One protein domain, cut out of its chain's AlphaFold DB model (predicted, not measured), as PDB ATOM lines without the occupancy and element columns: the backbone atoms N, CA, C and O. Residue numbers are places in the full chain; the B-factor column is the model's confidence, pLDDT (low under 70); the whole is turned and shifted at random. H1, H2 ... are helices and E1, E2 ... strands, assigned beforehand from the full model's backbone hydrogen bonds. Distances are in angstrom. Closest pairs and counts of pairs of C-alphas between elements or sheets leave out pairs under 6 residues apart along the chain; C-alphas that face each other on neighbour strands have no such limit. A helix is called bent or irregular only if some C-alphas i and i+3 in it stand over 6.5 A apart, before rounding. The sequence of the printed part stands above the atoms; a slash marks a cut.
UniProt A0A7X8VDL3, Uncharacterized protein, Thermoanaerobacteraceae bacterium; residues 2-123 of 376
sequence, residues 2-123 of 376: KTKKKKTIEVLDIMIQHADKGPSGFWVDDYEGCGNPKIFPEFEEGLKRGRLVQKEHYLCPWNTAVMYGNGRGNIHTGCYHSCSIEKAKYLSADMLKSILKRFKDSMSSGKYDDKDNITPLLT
ATOM      1  N   LYS A   2     134.854 189.503 145.617       67.31
ATOM      2  CA  LYS A   2     134.317 188.429 146.489       67.31
ATOM      3  C   LYS A   2     132.777 188.322 146.484       67.31
ATOM      4  O   LYS A   2     132.250 187.223 146.372       67.31
ATOM      5  N   THR A   3     132.063 189.452 146.492       81.06
ATOM      6  CA  THR A   3     130.584 189.490 146.482       81.06
ATOM      7  C   THR A   3     129.966 188.951 145.184       81.06
ATOM      8  O   THR A   3     129.011 188.183 145.240       81.06
ATOM      9  N   LYS A   4     130.540 189.281 144.016       84.81
ATOM     10  CA  LYS A   4     130.045 188.814 142.706       84.81
ATOM     11  C   LYS A   4     130.272 187.319 142.492       84.81
ATOM     12  O   LYS A   4     129.392 186.640 141.975       84.81
ATOM     13  N   LYS A   5     131.422 186.789 142.927       88.19
ATOM     14  CA  LYS A   5     131.698 185.343 142.878       88.19
ATOM     15  C   LYS A   5     130.687 184.554 143.712       88.19
ATOM     16  O   LYS A   5     130.122 183.592 143.208       88.19
ATOM     17  N   LYS A   6     130.387 185.014 144.935       88.94
ATOM     18  CA  LYS A   6     129.378 184.388 145.805       88.94
ATOM     19  C   LYS A   6     127.998 184.326 145.135       88.94
ATOM     20  O   LYS A   6     127.441 183.242 145.023       88.94
ATOM     21  N   LYS A   7     127.509 185.453 144.601       90.44
ATOM     22  CA  LYS A   7     126.235 185.497 143.858       90.44
ATOM     23  C   LYS A   7     126.235 184.581 142.633       90.44
ATOM     24  O   LYS A   7     125.239 183.931 142.347       90.44
ATOM     25  N   THR A   8     127.367 184.479 141.935       92.00
ATOM     26  CA  THR A   8     127.479 183.565 140.786       92.00
ATOM     27  C   THR A   8     127.347 182.111 141.218       92.00
ATOM     28  O   THR A   8     126.640 181.358 140.567       92.00
ATOM     29  N   ILE A   9     127.983 181.721 142.326       92.81
ATOM     30  CA  ILE A   9     127.892 180.358 142.864       92.81
ATOM     31  C   ILE A   9     126.450 180.017 143.259       92.81
ATOM     32  O   ILE A   9     125.977 178.946 142.896       92.81
ATOM     33  N   GLU A  10     125.737 180.935 143.920       93.81
ATOM     34  CA  GLU A  10     124.322 180.752 144.283       93.81
ATOM     35  C   GLU A  10     123.449 180.503 143.043       93.81
ATOM     36  O   GLU A  10     122.620 179.594 143.024       93.81
ATOM     37  N   VAL A  11     123.681 181.260 141.969       94.12
ATOM     38  CA  VAL A  11     122.981 181.075 140.691       94.12
ATOM     39  C   VAL A  11     123.361 179.746 140.022       94.12
ATOM     40  O   VAL A  11     122.486 179.050 139.508       94.12
ATOM     41  N   LEU A  12     124.642 179.363 140.049       95.31
ATOM     42  CA  LEU A  12     125.115 178.091 139.494       95.31
ATOM     43  C   LEU A  12     124.511 176.891 140.222       95.31
ATOM     44  O   LEU A  12     124.180 175.907 139.570       95.31
ATOM     45  N   ASP A  13     124.330 176.960 141.542       96.69
ATOM     46  CA  ASP A  13     123.707 175.878 142.308       96.69
ATOM     47  C   ASP A  13     122.270 175.609 141.854       96.69
ATOM     48  O   ASP A  13     121.890 174.450 141.681       96.69
ATOM     49  N   ILE A  14     121.509 176.664 141.552       96.69
ATOM     50  CA  ILE A  14     120.160 176.543 140.985       96.69
ATOM     51  C   ILE A  14     120.224 175.934 139.575       96.69
ATOM     52  O   ILE A  14     119.502 174.983 139.277       96.69
ATOM     53  N   MET A  15     121.135 176.407 138.715       96.50
ATOM     54  CA  MET A  15     121.319 175.839 137.368       96.50
ATOM     55  C   MET A  15     121.709 174.349 137.408       96.50
ATOM     56  O   MET A  15     121.235 173.566 136.592       96.50
ATOM     57  N   ILE A  16     122.547 173.935 138.366       97.06
ATOM     58  CA  ILE A  16     122.971 172.538 138.569       97.06
ATOM     59  C   ILE A  16     121.800 171.664 139.034       97.06
ATOM     60  O   ILE A  16     121.703 170.504 138.622       97.06
ATOM     61  N   GLN A  17     120.935 172.188 139.908       97.00
ATOM     62  CA  GLN A  17     119.742 171.485 140.391       97.00
ATOM     63  C   GLN A  17     118.713 171.268 139.280       97.00
ATOM     64  O   GLN A  17     118.080 170.217 139.250       97.00
ATOM     65  N   HIS A  18     118.603 172.222 138.355       96.69
ATOM     66  CA  HIS A  18     117.629 172.215 137.264       96.69
ATOM     67  C   HIS A  18     118.251 171.960 135.885       96.69
ATOM     68  O   HIS A  18     117.702 172.380 134.867       96.69
ATOM     69  N   ALA A  19     119.391 171.265 135.820       94.81
ATOM     70  CA  ALA A  19     120.068 170.963 134.555       94.81
ATOM     71  C   ALA A  19     119.195 170.134 133.586       94.81
ATOM     72  O   ALA A  19     119.402 170.176 132.375       94.81
ATOM     73  N   ASP A  20     118.180 169.424 134.095       95.81
ATOM     74  CA  ASP A  20     117.162 168.725 133.301       95.81
ATOM     75  C   ASP A  20     116.266 169.675 132.487       95.81
ATOM     76  O   ASP A  20     115.633 169.256 131.518       95.81
ATOM     77  N   LYS A  21     116.212 170.959 132.856       96.12
ATOM     78  CA  LYS A  21     115.462 172.003 132.142       96.12
ATOM     79  C   LYS A  21     116.261 172.664 131.013       96.12
ATOM     80  O   LYS A  21     115.729 173.566 130.362       96.12
ATOM     81  N   GLY A  22     117.487 172.201 130.755       95.00
ATOM     82  CA  GLY A  22     118.395 172.733 129.736       95.00
ATOM     83  C   GLY A  22     119.354 173.802 130.277       95.00
ATOM     84  O   GLY A  22     119.351 174.097 131.473       95.00
ATOM     85  N   PRO A  23     120.207 174.396 129.424       95.19
ATOM     86  CA  PRO A  23     121.112 175.459 129.850       95.19
ATOM     87  C   PRO A  23     120.339 176.737 130.222       95.19
ATOM     88  O   PRO A  23     119.240 176.991 129.730       95.19
ATOM     89  N   SER A  24     120.933 177.562 131.085       94.88
ATOM     90  CA  SER A  24     120.489 178.938 131.342       94.88
ATOM     91  C   SER A  24     121.688 179.859 131.432       94.88
ATOM     92  O   SER A  24     122.692 179.530 132.061       94.88
ATOM     93  N   GLY A  25     121.556 181.043 130.862       92.12
ATOM     94  CA  GLY A  25     122.446 182.168 131.060       92.12
ATOM     95  C   GLY A  25     121.947 183.093 132.169       92.12
ATOM     96  O   GLY A  25     121.201 182.677 133.058       92.12
ATOM     97  N   PHE A  26     122.395 184.347 132.129       92.12
ATOM     98  CA  PHE A  26     122.245 185.302 133.233       92.12
ATOM     99  C   PHE A  26     121.368 186.505 132.895       92.12
ATOM    100  O   PHE A  26     121.205 187.367 133.757       92.12
ATOM    101  N   TRP A  27     120.848 186.612 131.672       90.56
ATOM    102  CA  TRP A  27     120.094 187.790 131.258       90.56
ATOM    103  C   TRP A  27     119.073 187.491 130.157       90.56
ATOM    104  O   TRP A  27     119.290 186.585 129.347       90.56
ATOM    105  N   VAL A  28     118.008 188.287 130.140       87.94
ATOM    106  CA  VAL A  28     117.016 188.420 129.062       87.94
ATOM    107  C   VAL A  28     116.614 189.886 128.919       87.94
ATOM    108  O   VAL A  28     116.630 190.617 129.914       87.94
ATOM    109  N   ASP A  29     116.287 190.307 127.705       85.31
ATOM    110  CA  ASP A  29     115.781 191.640 127.380       85.31
ATOM    111  C   ASP A  29     114.989 191.592 126.070       85.31
ATOM    112  O   ASP A  29     115.398 190.891 125.151       85.31
ATOM    113  N   ASP A  30     113.882 192.329 125.987       83.31
ATOM    114  CA  ASP A  30     113.077 192.545 124.775       83.31
ATOM    115  C   ASP A  30     113.011 191.353 123.795       83.31
ATOM    116  O   ASP A  30     113.481 191.421 122.662       83.31
ATOM    117  N   TYR A  31     112.359 190.265 124.225       82.12
ATOM    118  CA  TYR A  31     112.163 189.018 123.457       82.12
ATOM    119  C   TYR A  31     113.436 188.211 123.154       82.12
ATOM    120  O   TYR A  31     113.359 187.181 122.483       82.12
ATOM    121  N   GLU A  32     114.586 188.622 123.680       85.19
ATOM    122  CA  GLU A  32     115.881 187.998 123.443       85.19
ATOM    123  C   GLU A  32     116.633 187.704 124.748       85.19
ATOM    124  O   GLU A  32     116.302 188.159 125.846       85.19
ATOM    125  N   GLY A  33     117.683 186.896 124.631       87.31
ATOM    126  CA  GLY A  33     118.625 186.636 125.709       87.31
ATOM    127  C   GLY A  33     118.909 185.164 125.937       87.31
ATOM    128  O   GLY A  33     118.474 184.282 125.206       87.31
ATOM    129  N   CYS A  34     119.703 184.910 126.971       90.75
ATOM    130  CA  CYS A  34     120.228 183.582 127.283       90.75
ATOM    131  C   CYS A  34     119.590 182.962 128.531       90.75
ATOM    132  O   CYS A  34     119.876 181.815 128.864       90.75
ATOM    133  N   GLY A  35     118.784 183.712 129.280       92.50
ATOM    134  CA  GLY A  35     118.111 183.217 130.475       92.50
ATOM    135  C   GLY A  35     117.004 182.214 130.147       92.50
ATOM    136  O   GLY A  35     116.245 182.407 129.206       92.50
ATOM    137  N   ASN A  36     116.896 181.147 130.942       94.62
ATOM    138  CA  ASN A  36     115.865 180.122 130.779       94.62
ATOM    139  C   ASN A  36     114.757 180.287 131.842       94.62
ATOM    140  O   ASN A  36     115.016 180.008 133.020       94.62
ATOM    141  N   PRO A  37     113.524 180.676 131.460       93.94
ATOM    142  CA  PRO A  37     112.405 180.854 132.394       93.94
ATOM    143  C   PRO A  37     112.017 179.591 133.170       93.94
ATOM    144  O   PRO A  37     111.464 179.678 134.262       93.94
ATOM    145  N   LYS A  38     112.346 178.398 132.650       95.38
ATOM    146  CA  LYS A  38     112.093 177.126 133.349       95.38
ATOM    147  C   LYS A  38     113.017 176.911 134.551       95.38
ATOM    148  O   LYS A  38     112.712 176.069 135.390       95.38
ATOM    149  N   ILE A  39     114.142 177.627 134.607       95.00
ATOM    150  CA  ILE A  39     115.098 177.611 135.725       95.00
ATOM    151  C   ILE A  39     114.908 178.857 136.594       95.00
ATOM    152  O   ILE A  39     114.953 178.771 137.818       95.00
ATOM    153  N   PHE A  40     114.668 180.009 135.964       94.81
ATOM    154  CA  PHE A  40     114.491 181.293 136.633       94.81
ATOM    155  C   PHE A  40     113.220 181.978 136.126       94.81
ATOM    156  O   PHE A  40     113.280 182.684 135.115       94.81
ATOM    157  N   PRO A  41     112.071 181.773 136.797       93.25
ATOM    158  CA  PRO A  41     110.778 182.292 136.354       93.25
ATOM    159  C   PRO A  41     110.746 183.807 136.127       93.25
ATOM    160  O   PRO A  41     109.985 184.285 135.294       93.25
ATOM    161  N   GLU A  42     111.594 184.577 136.808       90.94
ATOM    162  CA  GLU A  42     111.713 186.024 136.609       90.94
ATOM    163  C   GLU A  42     112.179 186.421 135.197       90.94
ATOM    164  O   GLU A  42     111.930 187.543 134.764       90.94
ATOM    165  N   PHE A  43     112.823 185.519 134.447       92.50
ATOM    166  CA  PHE A  43     113.168 185.772 133.047       92.50
ATOM    167  C   PHE A  43     111.937 185.790 132.130       92.50
ATOM    168  O   PHE A  43     111.984 186.399 131.068       92.50
ATOM    169  N   GLU A  44     110.807 185.221 132.553       89.44
ATOM    170  CA  GLU A  44     109.541 185.340 131.820       89.44
ATOM    171  C   GLU A  44     109.090 186.807 131.700       89.44
ATOM    172  O   GLU A  44     108.477 187.193 130.706       89.44
ATOM    173  N   GLU A  45     109.390 187.642 132.702       83.75
ATOM    174  CA  GLU A  45     109.058 189.070 132.662       83.75
ATOM    175  C   GLU A  45     109.949 189.849 131.696       83.75
ATOM    176  O   GLU A  45     109.447 190.746 131.031       83.75
ATOM    177  N   GLY A  46     111.239 189.518 131.600       81.88
ATOM    178  CA  GLY A  46     112.158 190.228 130.704       81.88
ATOM    179  C   GLY A  46     112.089 189.773 129.246       81.88
ATOM    180  O   GLY A  46     112.450 190.524 128.348       81.88
ATOM    181  N   LEU A  47     111.561 188.572 128.989       83.38
ATOM    182  CA  LEU A  47     111.183 188.146 127.637       83.38
ATOM    183  C   LEU A  47     109.888 188.815 127.154       83.38
ATOM    184  O   LEU A  47     109.573 188.761 125.965       83.38
ATOM    185  N   LYS A  48     109.137 189.461 128.055       84.19
ATOM    186  CA  LYS A  48     108.044 190.368 127.701       84.19
ATOM    187  C   LYS A  48     108.616 191.778 127.534       84.19
ATOM    188  O   LYS A  48     109.535 192.177 128.236       84.19
ATOM    189  N   ARG A  49     108.051 192.534 126.593       76.81
ATOM    190  CA  ARG A  49     108.507 193.878 126.198       76.81
ATOM    191  C   ARG A  49     108.851 194.794 127.390       76.81
ATOM    192  O   ARG A  49     107.985 195.079 128.215       76.81
ATOM    193  N   GLY A  50     110.054 195.363 127.370       67.31
ATOM    194  CA  GLY A  50     110.436 196.621 128.005       67.31
ATOM    195  C   GLY A  50     111.272 196.529 129.282       67.31
ATOM    196  O   GLY A  50     111.304 197.518 130.021       67.31
ATOM    197  N   ARG A  51     111.909 195.390 129.603       82.12
ATOM    198  CA  ARG A  51     112.697 195.270 130.844       82.12
ATOM    199  C   ARG A  51     113.842 194.251 130.779       82.12
ATOM    200  O   ARG A  51     113.615 193.053 130.905       82.12
ATOM    201  N   LEU A  52     115.080 194.749 130.817       87.19
ATOM    202  CA  LEU A  52     116.266 193.936 131.093       87.19
ATOM    203  C   LEU A  52     116.156 193.260 132.470       87.19
ATOM    204  O   LEU A  52     116.158 193.923 133.515       87.19
ATOM    205  N   VAL A  53     116.144 191.927 132.480       88.81
ATOM    206  CA  VAL A  53     116.295 191.117 133.693       88.81
ATOM    207  C   VAL A  53     117.672 190.477 133.654       88.81
ATOM    208  O   VAL A  53     117.934 189.585 132.852       88.81
ATOM    209  N   GLN A  54     118.568 190.918 134.538       89.81
ATOM    210  CA  GLN A  54     119.943 190.434 134.604       89.81
ATOM    211  C   GLN A  54     120.310 189.994 136.022       89.81
ATOM    212  O   GLN A  54     120.173 190.740 136.991       89.81
ATOM    213  N   LYS A  55     120.845 188.780 136.142       89.38
ATOM    214  CA  LYS A  55     121.423 188.260 137.381       89.38
ATOM    215  C   LYS A  55     122.849 188.754 137.542       89.38
ATOM    216  O   LYS A  55     123.660 188.657 136.621       89.38
ATOM    217  N   GLU A  56     123.188 189.231 138.734       89.19
ATOM    218  CA  GLU A  56     124.557 189.636 139.041       89.19
ATOM    219  C   GLU A  56     125.493 188.419 139.063       89.19
ATOM    220  O   GLU A  56     125.259 187.449 139.780       89.19
ATOM    221  N   HIS A  57     126.579 188.491 138.296       90.00
ATOM    222  CA  HIS A  57     127.571 187.427 138.202       90.00
ATOM    223  C   HIS A  57     128.979 187.988 137.952       90.00
ATOM    224  O   HIS A  57     129.164 189.158 137.606       90.00
ATOM    225  N   TYR A  58     129.991 187.159 138.195       88.69
ATOM    226  CA  TYR A  58     131.406 187.467 137.993       88.69
ATOM    227  C   TYR A  58     131.869 187.097 136.582       88.69
ATOM    228  O   TYR A  58     132.525 187.899 135.920       88.69
ATOM    229  N   LEU A  59     131.517 185.889 136.138       88.50
ATOM    230  CA  LEU A  59     131.859 185.330 134.835       88.50
ATOM    231  C   LEU A  59     130.766 184.341 134.417       88.50
ATOM    232  O   LEU A  59     130.171 183.689 135.276       88.50
ATOM    233  N   CYS A  60     130.505 184.232 133.117       90.44
ATOM    234  CA  CYS A  60     129.526 183.293 132.575       90.44
ATOM    235  C   CYS A  60     130.217 182.005 132.096       90.44
ATOM    236  O   CYS A  60     131.193 182.105 131.350       90.44
ATOM    237  N   PRO A  61     129.705 180.811 132.462       92.25
ATOM    238  CA  PRO A  61     130.217 179.529 131.979       92.25
ATOM    239  C   PRO A  61     130.084 179.386 130.462       92.25
ATOM    240  O   PRO A  61     130.879 178.690 129.843       92.25
ATOM    241  N   TRP A  62     129.102 180.069 129.868       92.75
ATOM    242  CA  TRP A  62     128.804 180.018 128.437       92.75
ATOM    243  C   TRP A  62     129.535 181.082 127.624       92.75
ATOM    244  O   TRP A  62     129.273 181.218 126.433       92.75
ATOM    245  N   ASN A  63     130.426 181.869 128.233       91.25
ATOM    246  CA  ASN A  63     131.279 182.746 127.442       91.25
ATOM    247  C   ASN A  63     132.201 181.885 126.560       91.25
ATOM    248  O   ASN A  63     132.798 180.928 127.047       91.25
ATOM    249  N   THR A  64     132.342 182.220 125.279       90.44
ATOM    250  CA  THR A  64     133.108 181.414 124.317       90.44
ATOM    251  C   THR A  64     134.561 181.189 124.755       90.44
ATOM    252  O   THR A  64     135.072 180.078 124.618       90.44
ATOM    253  N   ALA A  65     135.213 182.196 125.352       89.88
ATOM    254  CA  ALA A  65     136.575 182.061 125.879       89.88
ATOM    255  C   ALA A  65     136.633 181.158 127.122       89.88
ATOM    256  O   ALA A  65     137.629 180.482 127.356       89.88
ATOM    257  N   VAL A  66     135.554 181.097 127.906       91.25
ATOM    258  CA  VAL A  66     135.445 180.183 129.050       91.25
ATOM    259  C   VAL A  66     135.212 178.757 128.577       91.25
ATOM    260  O   VAL A  66     135.902 177.852 129.034       91.25
ATOM    261  N   MET A  67     134.284 178.542 127.643       91.75
ATOM    262  CA  MET A  67     133.961 177.207 127.134       91.75
ATOM    263  C   MET A  67     135.163 176.553 126.447       91.75
ATOM    264  O   MET A  67     135.486 175.407 126.757       91.75
ATOM    265  N   TYR A  68     135.840 177.288 125.561       90.31
ATOM    266  CA  TYR A  68     136.852 176.732 124.657       90.31
ATOM    267  C   TYR A  68     138.292 177.185 124.940       90.31
ATOM    268  O   TYR A  68     139.206 176.710 124.272       90.31
ATOM    269  N   GLY A  69     138.507 178.073 125.912       84.75
ATOM    270  CA  GLY A  69     139.814 178.656 126.225       84.75
ATOM    271  C   GLY A  69     140.184 179.867 125.361       84.75
ATOM    272  O   GLY A  69     139.415 180.331 124.510       84.75
ATOM    273  N   ASN A  70     141.387 180.391 125.606       72.56
ATOM    274  CA  ASN A  70     141.928 181.568 124.922       72.56
ATOM    275  C   ASN A  70     141.922 181.442 123.384       72.56
ATOM    276  O   ASN A  70     142.224 180.389 122.826       72.56
ATOM    277  N   GLY A  71     141.621 182.551 122.697       69.69
ATOM    278  CA  GLY A  71     141.716 182.671 121.234       69.69
ATOM    279  C   GLY A  71     140.432 182.396 120.441       69.69
ATOM    280  O   GLY A  71     140.420 182.641 119.238       69.69
ATOM    281  N   ARG A  72     139.338 181.937 121.075       71.00
ATOM    282  CA  ARG A  72     138.036 181.708 120.401       71.00
ATOM    283  C   ARG A  72     136.918 182.689 120.783       71.00
ATOM    284  O   ARG A  72     135.833 182.620 120.217       71.00
ATOM    285  N   GLY A  73     137.152 183.602 121.722       74.88
ATOM    286  CA  GLY A  73     136.164 184.593 122.159       74.88
ATOM    287  C   GLY A  73     136.792 185.718 122.973       74.88
ATOM    288  O   GLY A  73     137.994 185.690 123.235       74.88
ATOM    289  N   ASN A  74     135.985 186.696 123.391       80.94
ATOM    290  CA  ASN A  74     136.463 187.839 124.165       80.94
ATOM    291  C   ASN A  74     135.831 187.879 125.567       80.94
ATOM    292  O   ASN A  74     134.665 188.246 125.742       80.94
ATOM    293  N   ILE A  75     136.629 187.550 126.587       81.56
ATOM    294  CA  ILE A  75     136.202 187.529 127.996       81.56
ATOM    295  C   ILE A  75     135.874 188.924 128.564       81.56
ATOM    296  O   ILE A  75     135.152 189.037 129.557       81.56
ATOM    297  N   HIS A  76     136.359 190.000 127.936       80.12
ATOM    298  CA  HIS A  76     136.144 191.380 128.388       80.12
ATOM    299  C   HIS A  76     134.842 191.993 127.863       80.12
ATOM    300  O   HIS A  76     134.352 192.959 128.440       80.12
ATOM    301  N   THR A  77     134.245 191.417 126.814       70.44
ATOM    302  CA  THR A  77     133.021 191.946 126.177       70.44
ATOM    303  C   THR A  77     131.719 191.574 126.899       70.44
ATOM    304  O   THR A  77     130.625 191.876 126.425       70.44
ATOM    305  N   GLY A  78     131.813 190.944 128.073       66.94
ATOM    306  CA  GLY A  78     130.652 190.541 128.862       66.94
ATOM    307  C   GLY A  78     129.864 189.382 128.240       66.94
ATOM    308  O   GLY A  78     130.319 188.689 127.332       66.94
ATOM    309  N   CYS A  79     128.671 189.128 128.780       68.25
ATOM    310  CA  CYS A  79     127.862 187.941 128.462       68.25
ATOM    311  C   CYS A  79     126.948 188.098 127.253       68.25
ATOM    312  O   CYS A  79     126.244 187.153 126.910       68.25
ATOM    313  N   TYR A  80     126.937 189.280 126.647       70.50
ATOM    314  CA  TYR A  80     126.132 189.579 125.474       70.50
ATOM    315  C   TYR A  80     126.896 189.211 124.193       70.50
ATOM    316  O   TYR A  80     126.474 188.343 123.442       70.50
ATOM    317  N   HIS A  81     128.090 189.781 123.994       73.88
ATOM    318  CA  HIS A  81     128.808 189.703 122.713       73.88
ATOM    319  C   HIS A  81     129.593 188.404 122.466       73.88
ATOM    320  O   HIS A  81     130.010 188.150 121.342       73.88
ATOM    321  N   SER A  82     129.849 187.590 123.496       83.19
ATOM    322  CA  SER A  82     130.627 186.341 123.384       83.19
ATOM    323  C   SER A  82     129.903 185.156 124.029       83.19
ATOM    324  O   SER A  82     130.530 184.335 124.695       83.19
ATOM    325  N   CYS A  83     128.575 185.084 123.900       88.19
ATOM    326  CA  CYS A  83     127.782 183.991 124.459       88.19
ATOM    327  C   CYS A  83     127.700 182.806 123.487       88.19
ATOM    328  O   CYS A  83     127.296 182.967 122.343       88.19
ATOM    329  N   SER A  84     128.044 181.611 123.960       90.50
ATOM    330  CA  SER A  84     127.940 180.337 123.236       90.50
ATOM    331  C   SER A  84     126.874 179.419 123.847       90.50
ATOM    332  O   SER A  84     126.960 178.198 123.734       90.50
ATOM    333  N   ILE A  85     125.860 179.982 124.513       91.94
ATOM    334  CA  ILE A  85     124.815 179.175 125.161       91.94
ATOM    335  C   ILE A  85     124.027 178.314 124.167       91.94
ATOM    336  O   ILE A  85     123.658 177.194 124.504       91.94
ATOM    337  N   GLU A  86     123.861 178.774 122.924       90.50
ATOM    338  CA  GLU A  86     123.230 177.992 121.853       90.50
ATOM    339  C   GLU A  86     123.942 176.657 121.622       90.50
ATOM    340  O   GLU A  86     123.313 175.662 121.288       90.50
ATOM    341  N   LYS A  87     125.251 176.584 121.885       91.31
ATOM    342  CA  LYS A  87     126.017 175.335 121.799       91.31
ATOM    343  C   LYS A  87     125.780 174.416 122.992       91.31
ATOM    344  O   LYS A  87     125.918 173.201 122.887       91.31
ATOM    345  N   ALA A  88     125.393 174.975 124.135       90.94
ATOM    346  CA  ALA A  88     125.043 174.195 125.311       90.94
ATOM    347  C   ALA A  88     123.699 173.462 125.151       90.94
ATOM    348  O   ALA A  88     123.446 172.524 125.904       90.94
ATOM    349  N   LYS A  89     122.864 173.821 124.156       90.81
ATOM    350  CA  LYS A  89     121.584 173.141 123.874       90.81
ATOM    351  C   LYS A  89     121.753 171.656 123.521       90.81
ATOM    352  O   LYS A  89     120.830 170.877 123.725       90.81
ATOM    353  N   TYR A  90     122.923 171.264 123.011       93.50
ATOM    354  CA  TYR A  90     123.220 169.879 122.629       93.50
ATOM    355  C   TYR A  90     123.603 168.981 123.808       93.50
ATOM    356  O   TYR A  90     123.591 167.754 123.686       93.50
ATOM    357  N   LEU A  91     123.999 169.577 124.932       94.56
ATOM    358  CA  LEU A  91     124.516 168.851 126.084       94.56
ATOM    359  C   LEU A  91     123.379 168.138 126.821       94.56
ATOM    360  O   LEU A  91     122.316 168.713 127.057       94.56
ATOM    361  N   SER A  92     123.621 166.894 127.240       95.31
ATOM    362  CA  SER A  92     122.681 166.185 128.113       95.31
ATOM    363  C   SER A  92     122.606 166.846 129.493       95.31
ATOM    364  O   SER A  92     123.524 167.559 129.907       95.31
ATOM    365  N   ALA A  93     121.542 166.562 130.249       96.25
ATOM    366  CA  ALA A  93     121.393 167.060 131.618       96.25
ATOM    367  C   ALA A  93     122.604 166.702 132.504       96.25
ATOM    368  O   ALA A  93     123.082 167.539 133.273       96.25
ATOM    369  N   ASP A  94     123.157 165.493 132.353       96.81
ATOM    370  CA  ASP A  94     124.338 165.050 133.100       96.81
ATOM    371  C   ASP A  94     125.612 165.793 132.683       96.81
ATOM    372  O   ASP A  94     126.402 166.195 133.543       96.81
ATOM    373  N   MET A  95     125.798 166.039 131.380       96.50
ATOM    374  CA  MET A  95     126.918 166.842 130.878       96.50
ATOM    375  C   MET A  95     126.822 168.282 131.383       96.50
ATOM    376  O   MET A  95     127.793 168.794 131.937       96.50
ATOM    377  N   LEU A  96     125.646 168.913 131.275       96.62
ATOM    378  CA  LEU A  96     125.391 170.255 131.807       96.62
ATOM    379  C   LEU A  96     125.721 170.326 133.299       96.62
ATOM    380  O   LEU A  96     126.456 171.214 133.733       96.62
ATOM    381  N   LYS A  97     125.245 169.356 134.084       96.88
ATOM    382  CA  LYS A  97     125.510 169.278 135.524       96.88
ATOM    383  C   LYS A  97     127.003 169.141 135.828       96.88
ATOM    384  O   LYS A  97     127.503 169.807 136.732       96.88
ATOM    385  N   SER A  98     127.713 168.289 135.088       97.19
ATOM    386  CA  SER A  98     129.160 168.081 135.223       97.19
ATOM    387  C   SER A  98     129.953 169.349 134.890       97.19
ATOM    388  O   SER A  98     130.798 169.784 135.675       97.19
ATOM    389  N   ILE A  99     129.622 169.998 133.772       97.06
ATOM    390  CA  ILE A  99     130.265 171.226 133.293       97.06
ATOM    391  C   ILE A  99     130.038 172.380 134.274       97.06
ATOM    392  O   ILE A  99     130.987 173.065 134.654       97.06
ATOM    393  N   LEU A 100     128.803 172.576 134.746       97.00
ATOM    394  CA  LEU A 100     128.481 173.635 135.705       97.00
ATOM    395  C   LEU A 100     129.167 173.418 137.062       97.00
ATOM    396  O   LEU A 100     129.668 174.380 137.647       97.00
ATOM    397  N   LYS A 101     129.264 172.168 137.540       97.00
ATOM    398  CA  LYS A 101     130.056 171.829 138.736       97.00
ATOM    399  C   LYS A 101     131.534 172.157 138.537       97.00
ATOM    400  O   LYS A 101     132.112 172.864 139.355       97.00
ATOM    401  N   ARG A 102     132.121 171.748 137.408       96.50
ATOM    402  CA  ARG A 102     133.519 172.051 137.063       96.50
ATOM    403  C   ARG A 102     133.786 173.556 137.001       96.50
ATOM    404  O   ARG A 102     134.831 174.017 137.466       96.50
ATOM    405  N   PHE A 103     132.845 174.327 136.456       95.62
ATOM    406  CA  PHE A 103     132.922 175.787 136.420       95.62
ATOM    407  C   PHE A 103     132.865 176.393 137.826       95.62
ATOM    408  O   PHE A 103     133.692 177.242 138.159       95.62
ATOM    409  N   LYS A 104     131.936 175.923 138.670       95.38
ATOM    410  CA  LYS A 104     131.814 176.328 140.078       95.38
ATOM    411  C   LYS A 104     133.098 176.039 140.866       95.38
ATOM    412  O   LYS A 104     133.572 176.919 141.590       95.38
ATOM    413  N   ASP A 105     133.686 174.860 140.690       94.19
ATOM    414  CA  ASP A 105     134.930 174.462 141.357       94.19
ATOM    415  C   ASP A 105     136.108 175.328 140.889       94.19
ATOM    416  O   ASP A 105     136.827 175.899 141.709       94.19
ATOM    417  N   SER A 106     136.238 175.529 139.573       91.38
ATOM    418  CA  SER A 106     137.276 176.380 138.969       91.38
ATOM    419  C   SER A 106     137.159 177.845 139.407       91.38
ATOM    420  O   SER A 106     138.160 178.527 139.626       91.38
ATOM    421  N   MET A 107     135.935 178.350 139.581       90.44
ATOM    422  CA  MET A 107     135.699 179.697 140.103       90.44
ATOM    423  C   MET A 107     136.071 179.813 141.584       90.44
ATOM    424  O   MET A 107     136.646 180.824 141.998       90.44
ATOM    425  N   SER A 108     135.756 178.783 142.373       89.81
ATOM    426  CA  SER A 108     136.046 178.733 143.810       89.81
ATOM    427  C   SER A 108     137.545 178.625 144.087       89.81
ATOM    428  O   SER A 108     138.034 179.245 145.028       89.81
ATOM    429  N   SER A 109     138.288 177.914 143.232       88.88
ATOM    430  CA  SER A 109     139.746 177.785 143.324       88.88
ATOM    431  C   SER A 109     140.519 179.003 142.797       88.88
ATOM    432  O   SER A 109     141.744 179.012 142.870       88.88
ATOM    433  N   GLY A 110     139.838 180.009 142.231       88.00
ATOM    434  CA  GLY A 110     140.474 181.200 141.648       88.00
ATOM    435  C   GLY A 110     141.070 180.993 140.252       88.00
ATOM    436  O   GLY A 110     141.796 181.854 139.767       88.00
ATOM    437  N   LYS A 111     140.744 179.888 139.565       86.00
ATOM    438  CA  LYS A 111     141.294 179.547 138.239       86.00
ATOM    439  C   LYS A 111     140.948 180.571 137.147       86.00
ATOM    440  O   LYS A 111     141.636 180.644 136.141       86.00
ATOM    441  N   TYR A 112     139.881 181.345 137.343       86.62
ATOM    442  CA  TYR A 112     139.419 182.383 136.412       86.62
ATOM    443  C   TYR A 112     139.822 183.809 136.820       86.62
ATOM    444  O   TYR A 112     139.257 184.773 136.300       86.62
ATOM    445  N   ASP A 113     140.746 183.956 137.775       86.06
ATOM    446  CA  ASP A 113     141.161 185.275 138.272       86.06
ATOM    447  C   ASP A 113     142.139 185.961 137.317       86.06
ATOM    448  O   ASP A 113     142.095 187.185 137.180       86.06
ATOM    449  N   ASP A 114     142.947 185.169 136.609       86.31
ATOM    450  CA  ASP A 114     143.729 185.609 135.459       86.31
ATOM    451  C   ASP A 114     142.888 185.467 134.181       86.31
ATOM    452  O   ASP A 114     142.675 184.370 133.660       86.31
ATOM    453  N   LYS A 115     142.370 186.598 133.696       82.19
ATOM    454  CA  LYS A 115     141.544 186.652 132.483       82.19
ATOM    455  C   LYS A 115     142.353 186.555 131.196       82.19
ATOM    456  O   LYS A 115     141.756 186.284 130.157       82.19
ATOM    457  N   ASP A 116     143.667 186.734 131.274       82.56
ATOM    458  CA  ASP A 116     144.552 186.658 130.118       82.56
ATOM    459  C   ASP A 116     144.957 185.204 129.833       82.56
ATOM    460  O   ASP A 116     145.338 184.884 128.709       82.56
ATOM    461  N   ASN A 117     144.798 184.293 130.805       83.75
ATOM    462  CA  ASN A 117     145.161 182.874 130.709       83.75
ATOM    463  C   ASN A 117     144.012 181.930 131.106       83.75
ATOM    464  O   ASN A 117     144.087 181.191 132.090       83.75
ATOM    465  N   ILE A 118     142.935 181.911 130.312       85.94
ATOM    466  CA  ILE A 118     141.763 181.068 130.575       85.94
ATOM    467  C   ILE A 118     141.946 179.671 129.982       85.94
ATOM    468  O   ILE A 118     142.006 179.476 128.764       85.94
ATOM    469  N   THR A 119     141.955 178.665 130.856       86.56
ATOM    470  CA  THR A 119     141.864 177.263 130.433       86.56
ATOM    471  C   THR A 119     140.432 176.911 130.016       86.56
ATOM    472  O   THR A 119     139.509 177.320 130.733       86.56
ATOM    473  N   PRO A 120     140.236 176.088 128.970       91.69
ATOM    474  CA  PRO A 120     138.912 175.625 128.562       91.69
ATOM    475  C   PRO A 120     138.136 174.985 129.717       91.69
ATOM    476  O   PRO A 120     138.674 174.172 130.476       91.69
ATOM    477  N   LEU A 121     136.863 175.355 129.849       94.44
ATOM    478  CA  LEU A 121     135.920 174.701 130.750       94.44
ATOM    479  C   LEU A 121     135.536 173.322 130.211       94.44
ATOM    480  O   LEU A 121     135.439 172.376 130.992       94.44
ATOM    481  N   LEU A 122     135.308 173.214 128.901       95.00
ATOM    482  CA  LEU A 122     134.967 171.956 128.248       95.00
ATOM    483  C   LEU A 122     136.210 171.083 128.053       95.00
ATOM    484  O   LEU A 122     137.300 171.566 127.747       95.00
ATOM    485  N   THR A 123     136.029 169.778 128.202       95.38
ATOM    486  CA  THR A 123     137.010 168.773 127.785       95.38
ATOM    487  C   THR A 123     137.025 168.634 126.263       95.38
ATOM    488  O   THR A 123     136.061 168.990 125.586       95.38
TER     489      THR A 123
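This is residues 2 to 123 of the 376 residues of an uncharacterized protein of Thermoanaerobacteraceae bacterium (UniProt A0A7X8VDL3). Two long helices, H1 and H6, lie side by side and run opposite ways, making one side of the domain; the short helices H3, H4 and H5, with loops between them, make the other side. E1 and H2 form a small, loop-rich lobe at one end of the longest axis, and the long link from H2 to H3 leads from this lobe back through the middle. The 122 printed residues hold six named helices and one named strand, in the order H1, E1, H2, H3, H4, H5, H6, with no sheet of named strands. The class is mostly helix, though under half of the residues are in named elements. The whole is compact, with a radius of gyration of the C-alphas of 13.6 A, and spans 39 by 29 by 29 A.

H1, residues 2 to 17, and H6, residues 93 to 108, touch at a shallow tilt of 16 degrees and run opposite ways. Their closest C-alphas are those of Ile 16 and Lys 97, 5.1 A apart. H5, residues 85 to 88, is close to H6 but not clearly touching it; the closest C-alphas, of Ala 88 and Leu 96, are 7.6 A apart. H3, residues 64 to 68, and H5 are near each other, with 5 pairs of C-alphas within 10 A. H3 and H4, residues 75 to 81, only just touch, with 3 pairs of C-alphas within 8 A, the closest being Ala 65 and Ile 75 at 5.9 A. E1, residues 27 to 29, pairs with no named strand. Its closest approach to H2, residues 43 to 46, is 5.1 A, between the C-alphas of Asp 29 and Gly 46. H2 touches no helix; it is apart from H1 and H6, for instance. Each O i to N i+4 pair is within hydrogen-bond range in H1, H3 and H6; H4 has 0 of 3, and 0 of 4 O i to N i+3 pairs, while H2 and H5 are too short for an O i to N i+4 pair.

H1 begins with C-alpha 2 at (134.317, 188.429, 146.489) and is 23.2 A long. H6 is 22.4 A long and ends with C-alpha 108 at (136.046, 178.733, 143.810). H4 is irregular: C-alphas 76 and 79 are 9.0 A apart. E1 begins with C-alpha 27 at (120.094, 187.790, 131.258).

The two C-alphas farthest apart, of Arg 49 and Ser 109, are 39.1 A apart. The printed part has no cut. The links E1 to H2 and H2 to H3 are long, and residues 109 to 123 hold no named element. The mean pLDDT of the printed part is 88.8; residues 2, 50, 71 and 78 to 79 are under 70.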